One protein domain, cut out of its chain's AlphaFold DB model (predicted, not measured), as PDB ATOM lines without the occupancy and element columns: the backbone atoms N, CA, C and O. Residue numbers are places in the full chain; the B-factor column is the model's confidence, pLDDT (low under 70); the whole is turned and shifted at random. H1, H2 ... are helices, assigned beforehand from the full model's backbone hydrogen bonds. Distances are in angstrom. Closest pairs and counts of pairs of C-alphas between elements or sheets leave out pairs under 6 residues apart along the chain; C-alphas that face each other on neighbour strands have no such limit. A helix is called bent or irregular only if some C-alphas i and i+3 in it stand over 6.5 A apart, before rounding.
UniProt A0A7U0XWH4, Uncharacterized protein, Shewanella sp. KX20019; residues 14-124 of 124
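Overview. This is residues 14 to 124 of the 124 residues of an uncharacterized protein of Shewanella sp. KX20019 (UniProt A0A7U0XWH4). One long helix, H1, runs through the middle as an axis, and the four other helices pack round it: H2 folds back beside it as a hairpin, H3 and H4 cross it slantwise on two further sides, and H5 packs on the end where H1 begins. The length of the whole follows H1. The printed part has 111 residues with five named helices, H1 to H5 in that order, and no named strand; its class is all helix. It is compact, with a radius of gyration of the C-alphas of 14.0 A, and elongated, spanning 46 by 26 by 26 A.

Arrangement. H1, residues 14 to 40, is the hub and touches the four other helices. H2, residues 44 to 64, forms a helical hairpin with it, at a shallow tilt of 18 degrees, opposite ways; their closest C-alphas, of Ala 28 and Gly 57, are 4.1 A apart. H3, residues 70 to 87, touches residues 21 to 33 of H1 alone, at a steep tilt of 58 degrees, the same way; the closest C-alphas are those of Ala 29 and Thr 81, 4.7 A. H4, residues 95 to 110, touches residues 23 to 30 of H1 alone, at a steep tilt of 54 degrees, opposite ways; the closest C-alphas are those of Cys 27 and Cys 105, 5.4 A. H5, residues 112 to 122, touches residues 15 to 20 of H1 alone, at a steep tilt of 47 degrees, opposite ways; the closest C-alphas are those of Ala 16 and Trp 119, 4.7 A. The helix packing is mostly crossed, with one of six touching pairs at a shallow tilt. H2 and H3 only just touch, with 3 pairs of C-alphas within 8 A, the closest those of Ala 64 and Val 73, 6.6 A. H2 touches residue 109 of H4 alone, with the C-alphas of Ala 60 and Ile 109 closest at 6.1 A. H3 and H5 are apart. In H1, H3 and H5 every O i to N i+4 pair is within hydrogen-bond range, against 15 of 17 in H2 and 10 of 12 in H4.

Along the chain. H1 begins at C-alpha 14 (6.469, 35.420, -52.186) and is 38.5 A long. H2 is 31.2 A long and irregular, with C-alphas 45 and 48 7.2 A apart. H3 measures 25.5 A. H4 measures 22.3 A and is irregular, with C-alphas 100 and 103 7.5 A apart and a kink of 39 degrees near residue 102. H5, 15.0 A long, ends at C-alpha 122 (7.603, 23.487, -49.012).

Size, cuts and confidence. The two C-alphas farthest apart, of Pro 44 and Met 124, are 47.9 A apart. The printed part has no cut and no long link. Its mean pLDDT is 93.5, and no printed residue is under 70.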
ATOM      1  N   GLY A  14       7.757  35.116 -51.554       85.12
ATOM      2  CA  GLY A  14       6.469  35.420 -52.186       85.12
ATOM      3  C   GLY A  14       5.588  34.180 -52.363       85.12
ATOM      4  O   GLY A  14       4.430  34.188 -51.956       85.12
ATOM      5  N   ASP A  15       6.153  33.070 -52.847       90.19
ATOM      6  CA  ASP A  15       5.404  31.819 -53.035       90.19
ATOM      7  C   ASP A  15       4.858  31.252 -51.706       90.19
ATOM      8  O   ASP A  15       3.759  30.690 -51.654       90.19
ATOM      9  N   ALA A  16       5.614  31.400 -50.611       93.94
ATOM     10  CA  ALA A  16       5.195  30.944 -49.288       93.94
ATOM     11  C   ALA A  16       4.088  31.822 -48.685       93.94
ATOM     12  O   ALA A  16       3.123  31.308 -48.108       93.94
ATOM     13  N   GLU A  17       4.217  33.141 -48.832       94.69
ATOM     14  CA  GLU A  17       3.214  34.122 -48.419       94.69
ATOM     15  C   GLU A  17       1.908  33.957 -49.205       94.69
ATOM     16  O   GLU A  17       0.823  33.991 -48.613       94.69
ATOM     17  N   ASP A  18       1.993  33.676 -50.506       95.19
ATOM     18  CA  ASP A  18       0.845  33.383 -51.362       95.19
ATOM     19  C   ASP A  18       0.142  32.087 -50.947       95.19
ATOM     20  O   ASP A  18      -1.088  32.043 -50.826       95.19
ATOM     21  N   ALA A  19       0.908  31.029 -50.661       96.00
ATOM     22  CA  ALA A  19       0.359  29.760 -50.193       96.00
ATOM     23  C   ALA A  19      -0.329  29.898 -48.824       96.00
ATOM     24  O   ALA A  19      -1.439  29.389 -48.631       96.00
ATOM     25  N   LEU A  20       0.282  30.633 -47.888       96.94
ATOM     26  CA  LEU A  20      -0.334  30.941 -46.598       96.94
ATOM     27  C   LEU A  20      -1.601  31.787 -46.771       96.94
ATOM     28  O   LEU A  20      -2.631  31.484 -46.164       96.94
ATOM     29  N   THR A  21      -1.547  32.824 -47.607       97.19
ATOM     30  CA  THR A  21      -2.683  33.719 -47.865       97.19
ATOM     31  C   THR A  21      -3.857  32.959 -48.466       97.19
ATOM     32  O   THR A  21      -4.997  33.150 -48.038       97.19
ATOM     33  N   LYS A  22      -3.595  32.018 -49.377       97.25
ATOM     34  CA  LYS A  22      -4.616  31.116 -49.912       97.25
ATOM     35  C   LYS A  22      -5.274  30.267 -48.822       97.25
ATOM     36  O   LYS A  22      -6.495  30.151 -48.785       97.25
ATOM     37  N   GLU A  23      -4.498  29.688 -47.906       97.25
ATOM     38  CA  GLU A  23      -5.084  28.924 -46.798       97.25
ATOM     39  C   GLU A  23      -5.910  29.804 -45.857       97.25
ATOM     40  O   GLU A  23      -6.973  29.388 -45.394       97.25
ATOM     41  N   LEU A  24      -5.451  31.024 -45.583       98.44
ATOM     42  CA  LEU A  24      -6.175  31.979 -44.750       98.44
ATOM     43  C   LEU A  24      -7.495  32.412 -45.398       98.44
ATOM     44  O   LEU A  24      -8.509  32.471 -44.702       98.44
ATOM     45  N   THR A  25      -7.527  32.654 -46.709       98.44
ATOM     46  CA  THR A  25      -8.758  33.042 -47.417       98.44
ATOM     47  C   THR A  25      -9.741  31.873 -47.540       98.44
ATOM     48  O   THR A  25     -10.940  32.065 -47.319       98.44
ATOM     49  N   GLU A  26      -9.258  30.639 -47.746       98.00
ATOM     50  CA  GLU A  26     -10.071  29.416 -47.634       98.00
ATOM     51  C   GLU A  26     -10.698  29.276 -46.239       98.00
ATOM     52  O   GLU A  26     -11.874  28.910 -46.112       98.00
ATOM     53  N   CYS A  27      -9.932  29.589 -45.192       98.06
ATOM     54  CA  CYS A  27     -10.393  29.544 -43.811       98.06
ATOM     55  C   CYS A  27     -11.393  30.648 -43.475       98.06
ATOM     56  O   CYS A  27     -12.407  30.372 -42.829       98.06
ATOM     57  N   ALA A  28     -11.157  31.873 -43.943       98.38
ATOM     58  CA  ALA A  28     -12.100  32.977 -43.815       98.38
ATOM     59  C   ALA A  28     -13.450  32.622 -44.456       98.38
ATOM     60  O   ALA A  28     -14.492  32.734 -43.805       98.38
ATOM     61  N   ALA A  29     -13.423  32.097 -45.685       97.94
ATOM     62  CA  ALA A  29     -14.610  31.639 -46.397       97.94
ATOM     63  C   ALA A  29     -15.359  30.536 -45.630       97.94
ATOM     64  O   ALA A  29     -16.577  30.613 -45.441       97.94
ATOM     65  N   TYR A  30     -14.641  29.526 -45.124       97.31
ATOM     66  CA  TYR A  30     -15.227  28.472 -44.294       97.31
ATOM     67  C   TYR A  30     -15.932  29.040 -43.053       97.31
ATOM     68  O   TYR A  30     -17.089  28.701 -42.789       97.31
ATOM     69  N   TYR A  31     -15.271  29.924 -42.305       97.44
ATOM     70  CA  TYR A  31     -15.835  30.524 -41.098       97.44
ATOM     71  C   TYR A  31     -17.028  31.439 -41.385       97.44
ATOM     72  O   TYR A  31     -17.993  31.449 -40.613       97.44
ATOM     73  N   GLN A  32     -17.020  32.158 -42.510       95.69
ATOM     74  CA  GLN A  32     -18.153  32.968 -42.950       95.69
ATOM     75  C   GLN A  32     -19.369  32.096 -43.290       95.69
ATOM     76  O   GLN A  32     -20.485  32.385 -42.852       95.69
ATOM     77  N   ILE A  33     -19.163  30.993 -44.017       95.06
ATOM     78  CA  ILE A  33     -20.226  30.031 -44.333       95.06
ATOM     79  C   ILE A  33     -20.762  29.393 -43.047       95.06
ATOM     80  O   ILE A  33     -21.975  29.351 -42.837       95.06
ATOM     81  N   ALA A  34     -19.870  28.935 -42.165       93.88
ATOM     82  CA  ALA A  34     -20.244  28.265 -40.927       93.88
ATOM     83  C   ALA A  34     -21.013  29.196 -39.976       93.88
ATOM     84  O   ALA A  34     -22.077  28.819 -39.489       93.88
ATOM     85  N   SER A  35     -20.533  30.422 -39.747       94.81
ATOM     86  CA  SER A  35     -21.233  31.415 -38.914       94.81
ATOM     87  C   SER A  35     -22.606  31.781 -39.479       94.81
ATOM     88  O   SER A  35     -23.584  31.788 -38.732       94.81
ATOM     89  N   SER A  36     -22.711  31.996 -40.795       92.19
ATOM     90  CA  SER A  36     -23.984  32.304 -41.462       92.19
ATOM     91  C   SER A  36     -24.990  31.161 -41.332       92.19
ATOM     92  O   SER A  36     -26.162  31.389 -41.040       92.19
ATOM     93  N   ALA A  37     -24.537  29.918 -41.507       90.88
ATOM     94  CA  ALA A  37     -25.382  28.743 -41.345       90.88
ATOM     95  C   ALA A  37     -25.845  28.567 -39.889       90.88
ATOM     96  O   ALA A  37     -27.021  28.289 -39.670       90.88
ATOM     97  N   ILE A  38     -24.976  28.802 -38.898       90.50
ATOM     98  CA  ILE A  38     -25.362  28.793 -37.478       90.50
ATOM     99  C   ILE A  38     -26.381  29.899 -37.165       90.50
ATOM    100  O   ILE A  38     -27.380  29.634 -36.497       90.50
ATOM    101  N   ALA A  39     -26.179  31.115 -37.677       90.50
ATOM    102  CA  ALA A  39     -27.122  32.218 -37.495       90.50
ATOM    103  C   ALA A  39     -28.499  31.898 -38.109       90.50
ATOM    104  O   ALA A  39     -29.533  32.141 -37.488       90.50
ATOM    105  N   ALA A  40     -28.521  31.267 -39.288       89.62
ATOM    106  CA  ALA A  40     -29.749  30.863 -39.971       89.62
ATOM    107  C   ALA A  40     -30.538  29.758 -39.242       89.62
ATOM    108  O   ALA A  40     -31.725  29.581 -39.513       89.62
ATOM    109  N   MET A  41     -29.919  29.023 -38.307       86.31
ATOM    110  CA  MET A  41     -30.618  28.030 -37.480       86.31
ATOM    111  C   MET A  41     -31.527  28.665 -36.418       86.31
ATOM    112  O   MET A  41     -32.321  27.945 -35.818       86.31
ATOM    113  N   ASN A  42     -31.414  29.981 -36.184       84.00
ATOM    114  CA  ASN A  42     -32.196  30.734 -35.200       84.00
ATOM    115  C   ASN A  42     -32.230  30.061 -33.810       84.00
ATOM    116  O   ASN A  42     -33.269  29.968 -33.160       84.00
ATOM    117  N   ALA A  43     -31.074  29.536 -33.389       88.31
ATOM    118  CA  ALA A  43     -30.883  28.785 -32.153       88.31
ATOM    119  C   ALA A  43     -30.066  29.631 -31.152       88.31
ATOM    120  O   ALA A  43     -28.841  29.707 -31.300       88.31
ATOM    121  N   PRO A  44     -30.690  30.256 -30.132       89.19
ATOM    122  CA  PRO A  44     -30.015  31.186 -29.216       89.19
ATOM    123  C   PRO A  44     -28.786  30.592 -28.512       89.19
ATOM    124  O   PRO A  44     -27.768  31.256 -28.343       89.19
ATOM    125  N   GLN A  45     -28.832  29.302 -28.175       92.56
ATOM    126  CA  GLN A  45     -27.724  28.574 -27.555       92.56
ATOM    127  C   GLN A  45     -26.483  28.455 -28.458       92.56
ATOM    128  O   GLN A  45     -25.378  28.238 -27.962       92.56
ATOM    129  N   MET A  46     -26.648  28.607 -29.777       92.25
ATOM    130  CA  MET A  46     -25.564  28.561 -30.762       92.25
ATOM    131  C   MET A  46     -25.079  29.950 -31.187       92.25
ATOM    132  O   MET A  46     -24.092  30.041 -31.916       92.25
ATOM    133  N   GLN A  47     -25.706  31.033 -30.720       92.25
ATOM    134  CA  GLN A  47     -25.354  32.396 -31.127       92.25
ATOM    135  C   GLN A  47     -23.887  32.722 -30.815       92.25
ATOM    136  O   GLN A  47     -23.131  33.083 -31.711       92.25
ATOM    137  N   ALA A  48     -23.440  32.435 -29.589       94.75
ATOM    138  CA  ALA A  48     -22.044  32.622 -29.195       94.75
ATOM    139  C   ALA A  48     -21.058  31.778 -30.029       94.75
ATOM    140  O   ALA A  48     -19.889  32.135 -30.163       94.75
ATOM    141  N   VAL A  49     -21.496  30.642 -30.585       92.94
ATOM    142  CA  VAL A  49     -20.675  29.850 -31.516       92.94
ATOM    143  C   VAL A  49     -20.580  30.568 -32.858       92.94
ATOM    144  O   VAL A  49     -19.474  30.714 -33.372       92.94
ATOM    145  N   GLY A  50     -21.707  31.041 -33.395       94.31
ATOM    146  CA  GLY A  50     -21.753  31.826 -34.630       94.31
ATOM    147  C   GLY A  50     -20.861  33.067 -34.565       94.31
ATOM    148  O   GLY A  50     -20.055  33.279 -35.469       94.31
ATOM    149  N   ASP A  51     -20.920  33.811 -33.458       95.56
ATOM    150  CA  ASP A  51     -20.110  35.015 -33.244       95.56
ATOM    151  C   ASP A  51     -18.610  34.698 -33.176       95.56
ATOM    152  O   ASP A  51     -17.797  35.379 -33.801       95.56
ATOM    153  N   ARG A  52     -18.225  33.619 -32.479       95.94
ATOM    154  CA  ARG A  52     -16.822  33.171 -32.451       95.94
ATOM    155  C   ARG A  52     -16.321  32.761 -33.831       95.94
ATOM    156  O   ARG A  52     -15.197  33.101 -34.178       95.94
ATOM    157  N   LEU A  53     -17.136  32.048 -34.612       96.00
ATOM    158  CA  LEU A  53     -16.776  31.662 -35.979       96.00
ATOM    159  C   LEU A  53     -16.598  32.902 -36.858       96.00
ATOM    160  O   LEU A  53     -15.608  32.990 -37.574       96.00
ATOM    161  N   LYS A  54     -17.502  33.883 -36.758       96.81
ATOM    162  CA  LYS A  54     -17.375  35.153 -37.479       96.81
ATOM    163  C   LYS A  54     -16.052  35.852 -37.148       96.81
ATOM    164  O   LYS A  54     -15.313  36.199 -38.065       96.81
ATOM    165  N   LEU A  55     -15.715  35.965 -35.861       97.56
ATOM    166  CA  LEU A  55     -14.450  36.557 -35.418       97.56
ATOM    167  C   LEU A  55     -13.231  35.792 -35.956       97.56
ATOM    168  O   LEU A  55     -12.254  36.409 -36.368       97.56
ATOM    169  N   SER A  56     -13.272  34.456 -35.990       97.62
ATOM    170  CA  SER A  56     -12.198  33.661 -36.603       97.62
ATOM    171  C   SER A  56     -12.047  33.944 -38.100       97.62
ATOM    172  O   SER A  56     -10.925  34.009 -38.595       97.62
ATOM    173  N   GLY A  57     -13.149  34.170 -38.821       97.94
ATOM    174  CA  GLY A  57     -13.098  34.599 -40.220       97.94
ATOM    175  C   GLY A  57     -12.423  35.962 -40.392       97.94
ATOM    176  O   GLY A  57     -11.526  36.106 -41.217       97.94
ATOM    177  N   GLU A  58     -12.790  36.938 -39.559       98.12
ATOM    178  CA  GLU A  58     -12.181  38.277 -39.551       98.12
ATOM    179  C   GLU A  58     -10.685  38.229 -39.204       98.12
ATOM    180  O   GLU A  58      -9.877  38.922 -39.822       98.12
ATOM    181  N   GLN A  59     -10.287  37.367 -38.262       98.25
ATOM    182  CA  GLN A  59      -8.879  37.145 -37.922       98.25
ATOM    183  C   GLN A  59      -8.086  36.566 -39.094       98.25
ATOM    184  O   GLN A  59      -6.974  37.023 -39.349       98.25
ATOM    185  N   ALA A  60      -8.641  35.596 -39.824       98.38
ATOM    186  CA  ALA A  60      -7.975  35.031 -40.993       98.38
ATOM    187  C   ALA A  60      -7.724  36.096 -42.075       98.38
ATOM    188  O   ALA A  60      -6.611  36.189 -42.588       98.38
ATOM    189  N   VAL A  61      -8.716  36.953 -42.345       98.56
ATOM    190  CA  VAL A  61      -8.576  38.102 -43.259       98.56
ATOM    191  C   VAL A  61      -7.514  39.081 -42.761       98.56
ATOM    192  O   VAL A  61      -6.655  39.506 -43.527       98.56
ATOM    193  N   ALA A  62      -7.526  39.414 -41.469       98.31
ATOM    194  CA  ALA A  62      -6.551  40.333 -40.889       98.31
ATOM    195  C   ALA A  62      -5.109  39.806 -40.977       98.31
ATOM    196  O   ALA A  62      -4.184  40.597 -41.140       98.31
ATOM    197  N   ILE A  63      -4.906  38.488 -40.871       98.00
ATOM    198  CA  ILE A  63      -3.589  37.871 -41.067       98.00
ATOM    199  C   ILE A  63      -3.207  37.903 -42.554       98.00
ATOM    200  O   ILE A  63      -2.088  38.293 -42.861       98.00
ATOM    201  N   ALA A  64      -4.120  37.553 -43.465       98.00
ATOM    202  CA  ALA A  64      -3.870  37.563 -44.911       98.00
ATOM    203  C   ALA A  64      -3.478  38.958 -45.434       98.00
ATOM    204  O   ALA A  64      -2.529  39.098 -46.200       98.00
ATOM    205  N   ASN A  65      -4.134  40.007 -44.929       98.06
ATOM    206  CA  ASN A  65      -3.843  41.405 -45.268       98.06
ATOM    207  C   ASN A  65      -2.445  41.890 -44.835       98.06
ATOM    208  O   ASN A  65      -2.066  43.013 -45.158       98.06
ATOM    209  N   LYS A  66      -1.685  41.093 -44.069       96.44
ATOM    210  CA  LYS A  66      -0.276  41.395 -43.773       96.44
ATOM    211  C   LYS A  66       0.647  41.095 -44.954       96.44
ATOM    212  O   LYS A  66       1.732  41.660 -44.997       96.44
ATOM    213  N   TYR A  67       0.219  40.211 -45.854       95.25
ATOM    214  CA  TYR A  67       1.040  39.661 -46.933       95.25
ATOM    215  C   TYR A  67       0.534  40.073 -48.319       95.25
ATOM    216  O   TYR A  67       1.325  40.266 -49.234       95.25
ATOM    217  N   GLN A  68      -0.777  40.273 -48.473       95.00
ATOM    218  CA  GLN A  68      -1.386  40.729 -49.724       95.00
ATOM    219  C   GLN A  68      -2.281  41.954 -49.518       95.00
ATOM    220  O   GLN A  68      -2.629  42.321 -48.392       95.00
ATOM    221  N   SER A  69      -2.660  42.607 -50.621       96.69
ATOM    222  CA  SER A  69      -3.547  43.766 -50.572       96.69
ATOM    223  C   SER A  69      -4.945  43.371 -50.086       96.69
ATOM    224  O   SER A  69      -5.433  42.270 -50.348       96.69
ATOM    225  N   SER A  70      -5.642  44.294 -49.414       96.69
ATOM    226  CA  SER A  70      -7.008  44.016 -48.955       96.69
ATOM    227  C   SER A  70      -7.974  43.731 -50.104       96.69
ATOM    228  O   SER A  70      -8.971  43.046 -49.884       96.69
ATOM    229  N   GLU A  71      -7.722  44.262 -51.301       97.50
ATOM    230  CA  GLU A  71      -8.555  43.990 -52.468       97.50
ATOM    231  C   GLU A  71      -8.369  42.546 -52.942       97.50
ATOM    232  O   GLU A  71      -9.362  41.826 -53.071       97.50
ATOM    233  N   ASP A  72      -7.122  42.090 -53.069       96.69
ATOM    234  CA  ASP A  72      -6.805  40.715 -53.472       96.69
ATOM    235  C   ASP A  72      -7.327  39.697 -52.455       96.69
ATOM    236  O   ASP A  72      -7.984  38.720 -52.821       96.69
ATOM    237  N   VAL A  73      -7.130  39.965 -51.160       98.12
ATOM    238  CA  VAL A  73      -7.642  39.109 -50.082       98.12
ATOM    239  C   VAL A  73      -9.167  39.027 -50.131       98.12
ATOM    240  O   VAL A  73      -9.722  37.931 -50.049       98.12
ATOM    241  N   ASN A  74      -9.867  40.151 -50.307       97.88
ATOM    242  CA  ASN A  74     -11.329  40.148 -50.390       97.88
ATOM    243  C   ASN A  74     -11.832  39.355 -51.605       97.88
ATOM    244  O   ASN A  74     -12.769  38.565 -51.468       97.88
ATOM    245  N   GLN A  75     -11.202  39.516 -52.772       98.00
ATOM    246  CA  GLN A  75     -11.543  38.742 -53.969       98.00
ATOM    247  C   GLN A  75     -11.288  37.244 -53.763       98.00
ATOM    248  O   GLN A  75     -12.145  36.420 -54.087       98.00
ATOM    249  N   ALA A  76     -10.162  36.879 -53.146       97.75
ATOM    250  CA  ALA A  76      -9.840  35.493 -52.830       97.75
ATOM    251  C   ALA A  76     -10.845  34.872 -51.843       97.75
ATOM    252  O   ALA A  76     -11.266  33.730 -52.031       97.75
ATOM    253  N   VAL A  77     -11.297  35.619 -50.827       98.38
ATOM    254  CA  VAL A  77     -12.341  35.157 -49.894       98.38
ATOM    255  C   VAL A  77     -13.678  34.948 -50.603       98.38
ATOM    256  O   VAL A  77     -14.361  33.956 -50.333       98.38
ATOM    257  N   ILE A  78     -14.063  35.845 -51.516       97.94
ATOM    258  CA  ILE A  78     -15.287  35.697 -52.316       97.94
ATOM    259  C   ILE A  78     -15.197  34.434 -53.178       97.94
ATOM    260  O   ILE A  78     -16.082  33.580 -53.095       97.94
ATOM    261  N   ALA A  79     -14.100  34.265 -53.917       97.88
ATOM    262  CA  ALA A  79     -13.876  33.100 -54.766       97.88
ATOM    263  C   ALA A  79     -13.885  31.786 -53.960       97.88
ATOM    264  O   ALA A  79     -14.587  30.837 -54.317       97.88
ATOM    265  N   ALA A  80     -13.181  31.739 -52.823       97.56
ATOM    266  CA  ALA A  80     -13.181  30.576 -51.937       97.56
ATOM    267  C   ALA A  80     -14.577  30.296 -51.352       97.56
ATOM    268  O   ALA A  80     -14.985  29.143 -51.214       97.56
ATOM    269  N   THR A  81     -15.354  31.339 -51.050       96.38
ATOM    270  CA  THR A  81     -16.735  31.198 -50.567       96.38
ATOM    271  C   THR A  81     -17.632  30.565 -51.623       96.38
ATOM    272  O   THR A  81     -18.427  29.677 -51.305       96.38
ATOM    273  N   GLU A  82     -17.527  31.004 -52.875       95.12
ATOM    274  CA  GLU A  82     -18.269  30.425 -53.995       95.12
ATOM    275  C   GLU A  82     -17.866  28.970 -54.241       95.12
ATOM    276  O   GLU A  82     -18.738  28.106 -54.355       95.12
ATOM    277  N   GLN A  83     -16.564  28.671 -54.213       94.31
ATOM    278  CA  GLN A  83     -16.041  27.315 -54.364       94.31
ATOM    279  C   GLN A  83     -16.551  26.374 -53.263       94.31
ATOM    280  O   GLN A  83     -17.060  25.286 -53.551       94.31
ATOM    281  N   HIS A  84     -16.476  26.792 -51.997       94.19
ATOM    282  CA  HIS A  84     -16.971  25.994 -50.875       94.19
ATOM    283  C   HIS A  84     -18.477  25.767 -50.985       94.19
ATOM    284  O   HIS A  84     -18.939  24.643 -50.787       94.19
ATOM    285  N   LYS A  85     -19.249  26.794 -51.365       91.19
ATOM    286  CA  LYS A  85     -20.693  26.661 -51.612       91.19
ATOM    287  C   LYS A  85     -21.002  25.683 -52.739       91.19
ATOM    288  O   LYS A  85     -21.919  24.886 -52.578       91.19
ATOM    289  N   ALA A  86     -20.229  25.702 -53.821       90.88
ATOM    290  CA  ALA A  86     -20.379  24.764 -54.931       90.88
ATOM    291  C   ALA A  86     -20.054  23.312 -54.530       90.88
ATOM    292  O   ALA A  86     -20.666  22.383 -55.050       90.88
ATOM    293  N   SER A  87     -19.134  23.105 -53.580       86.56
ATOM    294  CA  SER A  87     -18.817  21.770 -53.044       86.56
ATOM    295  C   SER A  87     -19.840  21.232 -52.034       86.56
ATOM    296  O   SER A  87     -19.816  20.045 -51.700       86.56
ATOM    297  N   MET A  88     -20.734  22.083 -51.521       85.38
ATOM    298  CA  MET A  88     -21.745  21.668 -50.553       85.38
ATOM    299  C   MET A  88     -22.978  21.092 -51.264       85.38
ATOM    300  O   MET A  88     -23.500  21.707 -52.190       85.38
ATOM    301  N   PRO A  89     -23.540  19.968 -50.782       83.38
ATOM    302  CA  PRO A  89     -24.738  19.380 -51.386       83.38
ATOM    303  C   PRO A  89     -25.996  20.244 -51.185       83.38
ATOM    304  O   PRO A  89     -26.967  20.106 -51.921       83.38
ATOM    305  N   ASN A  90     -26.006  21.115 -50.172       82.56
ATOM    306  CA  ASN A  90     -26.973  22.199 -49.994       82.56
ATOM    307  C   ASN A  90     -26.428  23.221 -48.979       82.56
ATOM    308  O   ASN A  90     -25.486  22.931 -48.240       82.56
ATOM    309  N   SER A  91     -27.060  24.393 -48.886       74.12
ATOM    310  CA  SER A  91     -26.631  25.508 -48.023       74.12
ATOM    311  C   SER A  91     -26.665  25.232 -46.513       74.12
ATOM    312  O   SER A  91     -26.145  26.036 -45.742       74.12
ATOM    313  N   LYS A  92     -27.265  24.118 -46.075       74.44
ATOM    314  CA  LYS A  92     -27.336  23.703 -44.666       74.44
ATOM    315  C   LYS A  92     -26.315  22.612 -44.321       74.44
ATOM    316  O   LYS A  92     -26.105  22.313 -43.148       74.44
ATOM    317  N   SER A  93     -25.667  22.019 -45.322       82.25
ATOM    318  CA  SER A  93     -24.745  20.897 -45.147       82.25
ATOM    319  C   SER A  93     -23.318  21.374 -44.892       82.25
ATOM    320  O   SER A  93     -22.456  21.284 -45.760       82.25
ATOM    321  N   LEU A  94     -23.052  21.820 -43.663       86.06
ATOM    322  CA  LEU A  94     -21.700  22.191 -43.226       86.06
ATOM    323  C   LEU A  94     -20.765  20.995 -43.007       86.06
ATOM    324  O   LEU A  94     -19.554  21.182 -42.971       86.06
ATOM    325  N   GLY A  95     -21.304  19.783 -42.831       87.00
ATOM    326  CA  GLY A  95     -20.540  18.586 -42.453       87.00
ATOM    327  C   GLY A  95     -19.266  18.353 -43.283       87.00
ATOM    328  O   GLY A  95     -18.196  18.234 -42.683       87.00
ATOM    329  N   PRO A  96     -19.337  18.359 -44.629       87.81
ATOM    330  CA  PRO A  96     -18.159  18.205 -45.484       87.81
ATOM    331  C   PRO A  96     -17.098  19.290 -45.257       87.81
ATOM    332  O   PRO A  96     -15.928  18.974 -45.056       87.81
ATOM    333  N   LEU A  97     -17.506  20.565 -45.199       91.38
ATOM    334  CA  LEU A  97     -16.578  21.670 -44.954       91.38
ATOM    335  C   LEU A  97     -15.967  21.595 -43.553       91.38
ATOM    336  O   LEU A  97     -14.770  21.799 -43.391       91.38
ATOM    337  N   MET A  98     -16.757  21.256 -42.533       91.00
ATOM    338  CA  MET A  98     -16.249  21.080 -41.173       91.00
ATOM    339  C   MET A  98     -15.215  19.956 -41.092       91.00
ATOM    340  O   MET A  98     -14.226  20.112 -40.383       91.00
ATOM    341  N   GLY A  99     -15.414  18.850 -41.815       91.06
ATOM    342  CA  GLY A  99     -14.461  17.740 -41.845       91.06
ATOM    343  C   GLY A  99     -13.095  18.124 -42.419       91.06
ATOM    344  O   GLY A  99     -12.081  17.604 -41.967       91.06
ATOM    345  N   ILE A 100     -13.065  19.061 -43.370       91.69
ATOM    346  CA  ILE A 100     -11.836  19.499 -44.046       91.69
ATOM    347  C   ILE A 100     -11.183  20.675 -43.306       91.69
ATOM    348  O   ILE A 100      -9.981  20.667 -43.042       91.69
ATOM    349  N   TYR A 101     -11.969  21.694 -42.960       95.75
ATOM    350  CA  TYR A 101     -11.438  23.004 -42.582       95.75
ATOM    351  C   TYR A 101     -11.411  23.261 -41.077       95.75
ATOM    352  O   TYR A 101     -10.594  24.056 -40.628       95.75
ATOM    353  N   LYS A 102     -12.244  22.595 -40.265       93.00
ATOM    354  CA  LYS A 102     -12.404  22.953 -38.843       93.00
ATOM    355  C   LYS A 102     -11.084  22.951 -38.066       93.00
ATOM    356  O   LYS A 102     -10.755  23.944 -37.418       93.00
ATOM    357  N   GLU A 103     -10.344  21.846 -38.118       94.12
ATOM    358  CA  GLU A 103      -9.080  21.727 -37.382       94.12
ATOM    359  C   GLU A 103      -7.931  22.415 -38.124       94.12
ATOM    360  O   GLU A 103      -7.142  23.118 -37.492       94.12
ATOM    361  N   LYS A 104      -7.884  22.306 -39.462       94.81
ATOM    362  CA  LYS A 104      -6.882  22.993 -40.294       94.81
ATOM    363  C   LYS A 104      -6.879  24.495 -40.006       94.81
ATOM    364  O   LYS A 104      -5.849  25.053 -39.642       94.81
ATOM    365  N   CYS A 105      -8.037  25.140 -40.091       96.94
ATOM    366  CA  CYS A 105      -8.151  26.586 -39.946       96.94
ATOM    367  C   CYS A 105      -7.873  27.078 -38.531       96.94
ATOM    368  O   CYS A 105      -7.267  28.133 -38.354       96.94
ATOM    369  N   LYS A 106      -8.218  26.280 -37.516       94.62
ATOM    370  CA  LYS A 106      -7.826  26.567 -36.135       94.62
ATOM    371  C   LYS A 106      -6.302  26.610 -35.987       94.62
ATOM    372  O   LYS A 106      -5.782  27.493 -35.304       94.62
ATOM    373  N   VAL A 107      -5.581  25.679 -36.612       95.25
ATOM    374  CA  VAL A 107      -4.110  25.653 -36.575       95.25
ATOM    375  C   VAL A 107      -3.525  26.831 -37.352       95.25
ATOM    376  O   VAL A 107      -2.714  27.559 -36.789       95.25
ATOM    377  N   VAL A 108      -3.976  27.059 -38.589       95.50
ATOM    378  CA  VAL A 108      -3.472  28.143 -39.455       95.50
ATOM    379  C   VAL A 108      -3.613  29.513 -38.780       95.50
ATOM    380  O   VAL A 108      -2.662  30.285 -38.770       95.50
ATOM    381  N   ILE A 109      -4.756  29.802 -38.146       95.56
ATOM    382  CA  ILE A 109      -4.987  31.097 -37.479       95.56
ATOM    383  C   ILE A 109      -4.229  31.214 -36.153       95.56
ATOM    384  O   ILE A 109      -3.773  32.299 -35.804       95.56
ATOM    385  N   SER A 110      -4.109  30.127 -35.384       96.06
ATOM    386  CA  SER A 110      -3.426  30.177 -34.081       96.06
ATOM    387  C   SER A 110      -1.903  30.165 -34.189       96.06
ATOM    388  O   SER A 110      -1.227  30.550 -33.237       96.06
ATOM    389  N   GLN A 111      -1.358  29.694 -35.313       96.38
ATOM    390  CA  GLN A 111       0.082  29.557 -35.543       96.38
ATOM    391  C   GLN A 111       0.457  29.981 -36.977       96.38
ATOM    392  O   GLN A 111       1.046  29.178 -37.704       96.38
ATOM    393  N   PRO A 112       0.127  31.218 -37.402       94.75
ATOM    394  CA  PRO A 112       0.340  31.660 -38.778       94.75
ATOM    395  C   PRO A 112       1.825  31.700 -39.138       94.75
ATOM    396  O   PRO A 112       2.183  31.267 -40.223       94.75
ATOM    397  N   ASP A 113       2.692  32.102 -38.205       94.44
ATOM    398  CA  ASP A 113       4.141  32.184 -38.436       94.44
ATOM    399  C   ASP A 113       4.742  30.795 -38.686       94.44
ATOM    400  O   ASP A 113       5.436  30.574 -39.669       94.44
ATOM    401  N   LYS A 114       4.368  29.795 -37.876       95.19
ATOM    402  CA  LYS A 114       4.799  28.409 -38.120       95.19
ATOM    403  C   LYS A 114       4.239  27.846 -39.421       95.19
ATOM    404  O   LYS A 114       4.815  26.926 -40.001       95.19
ATOM    405  N   ARG A 115       3.067  28.329 -39.843       95.38
ATOM    406  CA  ARG A 115       2.483  27.920 -41.117       95.38
ATOM    407  C   ARG A 115       3.210  28.575 -42.286       95.38
ATOM    408  O   ARG A 115       3.397  27.899 -43.292       95.38
ATOM    409  N   LEU A 116       3.665  29.816 -42.127       94.69
ATOM    410  CA  LEU A 116       4.559  30.474 -43.072       94.69
ATOM    411  C   LEU A 116       5.874  29.702 -43.190       94.69
ATOM    412  O   LEU A 116       6.224  29.317 -44.295       94.69
ATOM    413  N   ASP A 117       6.515  29.354 -42.068       94.56
ATOM    414  CA  ASP A 117       7.756  28.562 -42.057       94.56
ATOM    415  C   ASP A 117       7.599  27.235 -42.815       94.56
ATOM    416  O   ASP A 117       8.466  26.835 -43.593       94.56
ATOM    417  N   TYR A 118       6.472  26.543 -42.604       94.31
ATOM    418  CA  TYR A 118       6.139  25.337 -43.361       94.31
ATOM    419  C   TYR A 118       6.116  25.611 -44.865       94.31
ATOM    420  O   TYR A 118       6.695  24.838 -45.627       94.31
ATOM    421  N   TRP A 119       5.441  26.681 -45.287       94.44
ATOM    422  CA  TRP A 119       5.333  27.018 -46.699       94.44
ATOM    423  C   TRP A 119       6.676  27.423 -47.279       94.44
ATOM    424  O   TRP A 119       7.019  26.909 -48.329       94.44
ATOM    425  N   THR A 120       7.487  28.191 -46.553       92.81
ATOM    426  CA  THR A 120       8.854  28.534 -46.954       92.81
ATOM    427  C   THR A 120       9.700  27.291 -47.210       92.81
ATOM    428  O   THR A 120      10.446  27.260 -48.176       92.81
ATOM    429  N   MET A 121       9.575  26.236 -46.399       91.31
ATOM    430  CA  MET A 121      10.272  24.968 -46.661       91.31
ATOM    431  C   MET A 121       9.648  24.154 -47.803       91.31
ATOM    432  O   MET A 121      10.351  23.397 -48.463       91.31
ATOM    433  N   ALA A 122       8.333  24.253 -48.003       91.00
ATOM    434  CA  ALA A 122       7.603  23.487 -49.012       91.00
ATOM    435  C   ALA A 122       7.666  24.106 -50.420       91.00
ATOM    436  O   ALA A 122       7.416  23.393 -51.390       91.00
ATOM    437  N   THR A 123       7.958  25.404 -50.524       83.38
ATOM    438  CA  THR A 123       8.117  26.151 -51.785       83.38
ATOM    439  C   THR A 123       9.582  26.358 -52.189       83.38
ATOM    440  O   THR A 123       9.831  26.935 -53.247       83.38
ATOM    441  N   MET A 124      10.540  25.897 -51.373       73.38
ATOM    442  CA  MET A 124      11.972  25.831 -51.713       73.38
ATOM    443  C   MET A 124      12.291  24.797 -52.797       73.38
ATOM    444  O   MET A 124      11.616  23.743 -52.853       73.38
TER     445      MET A 124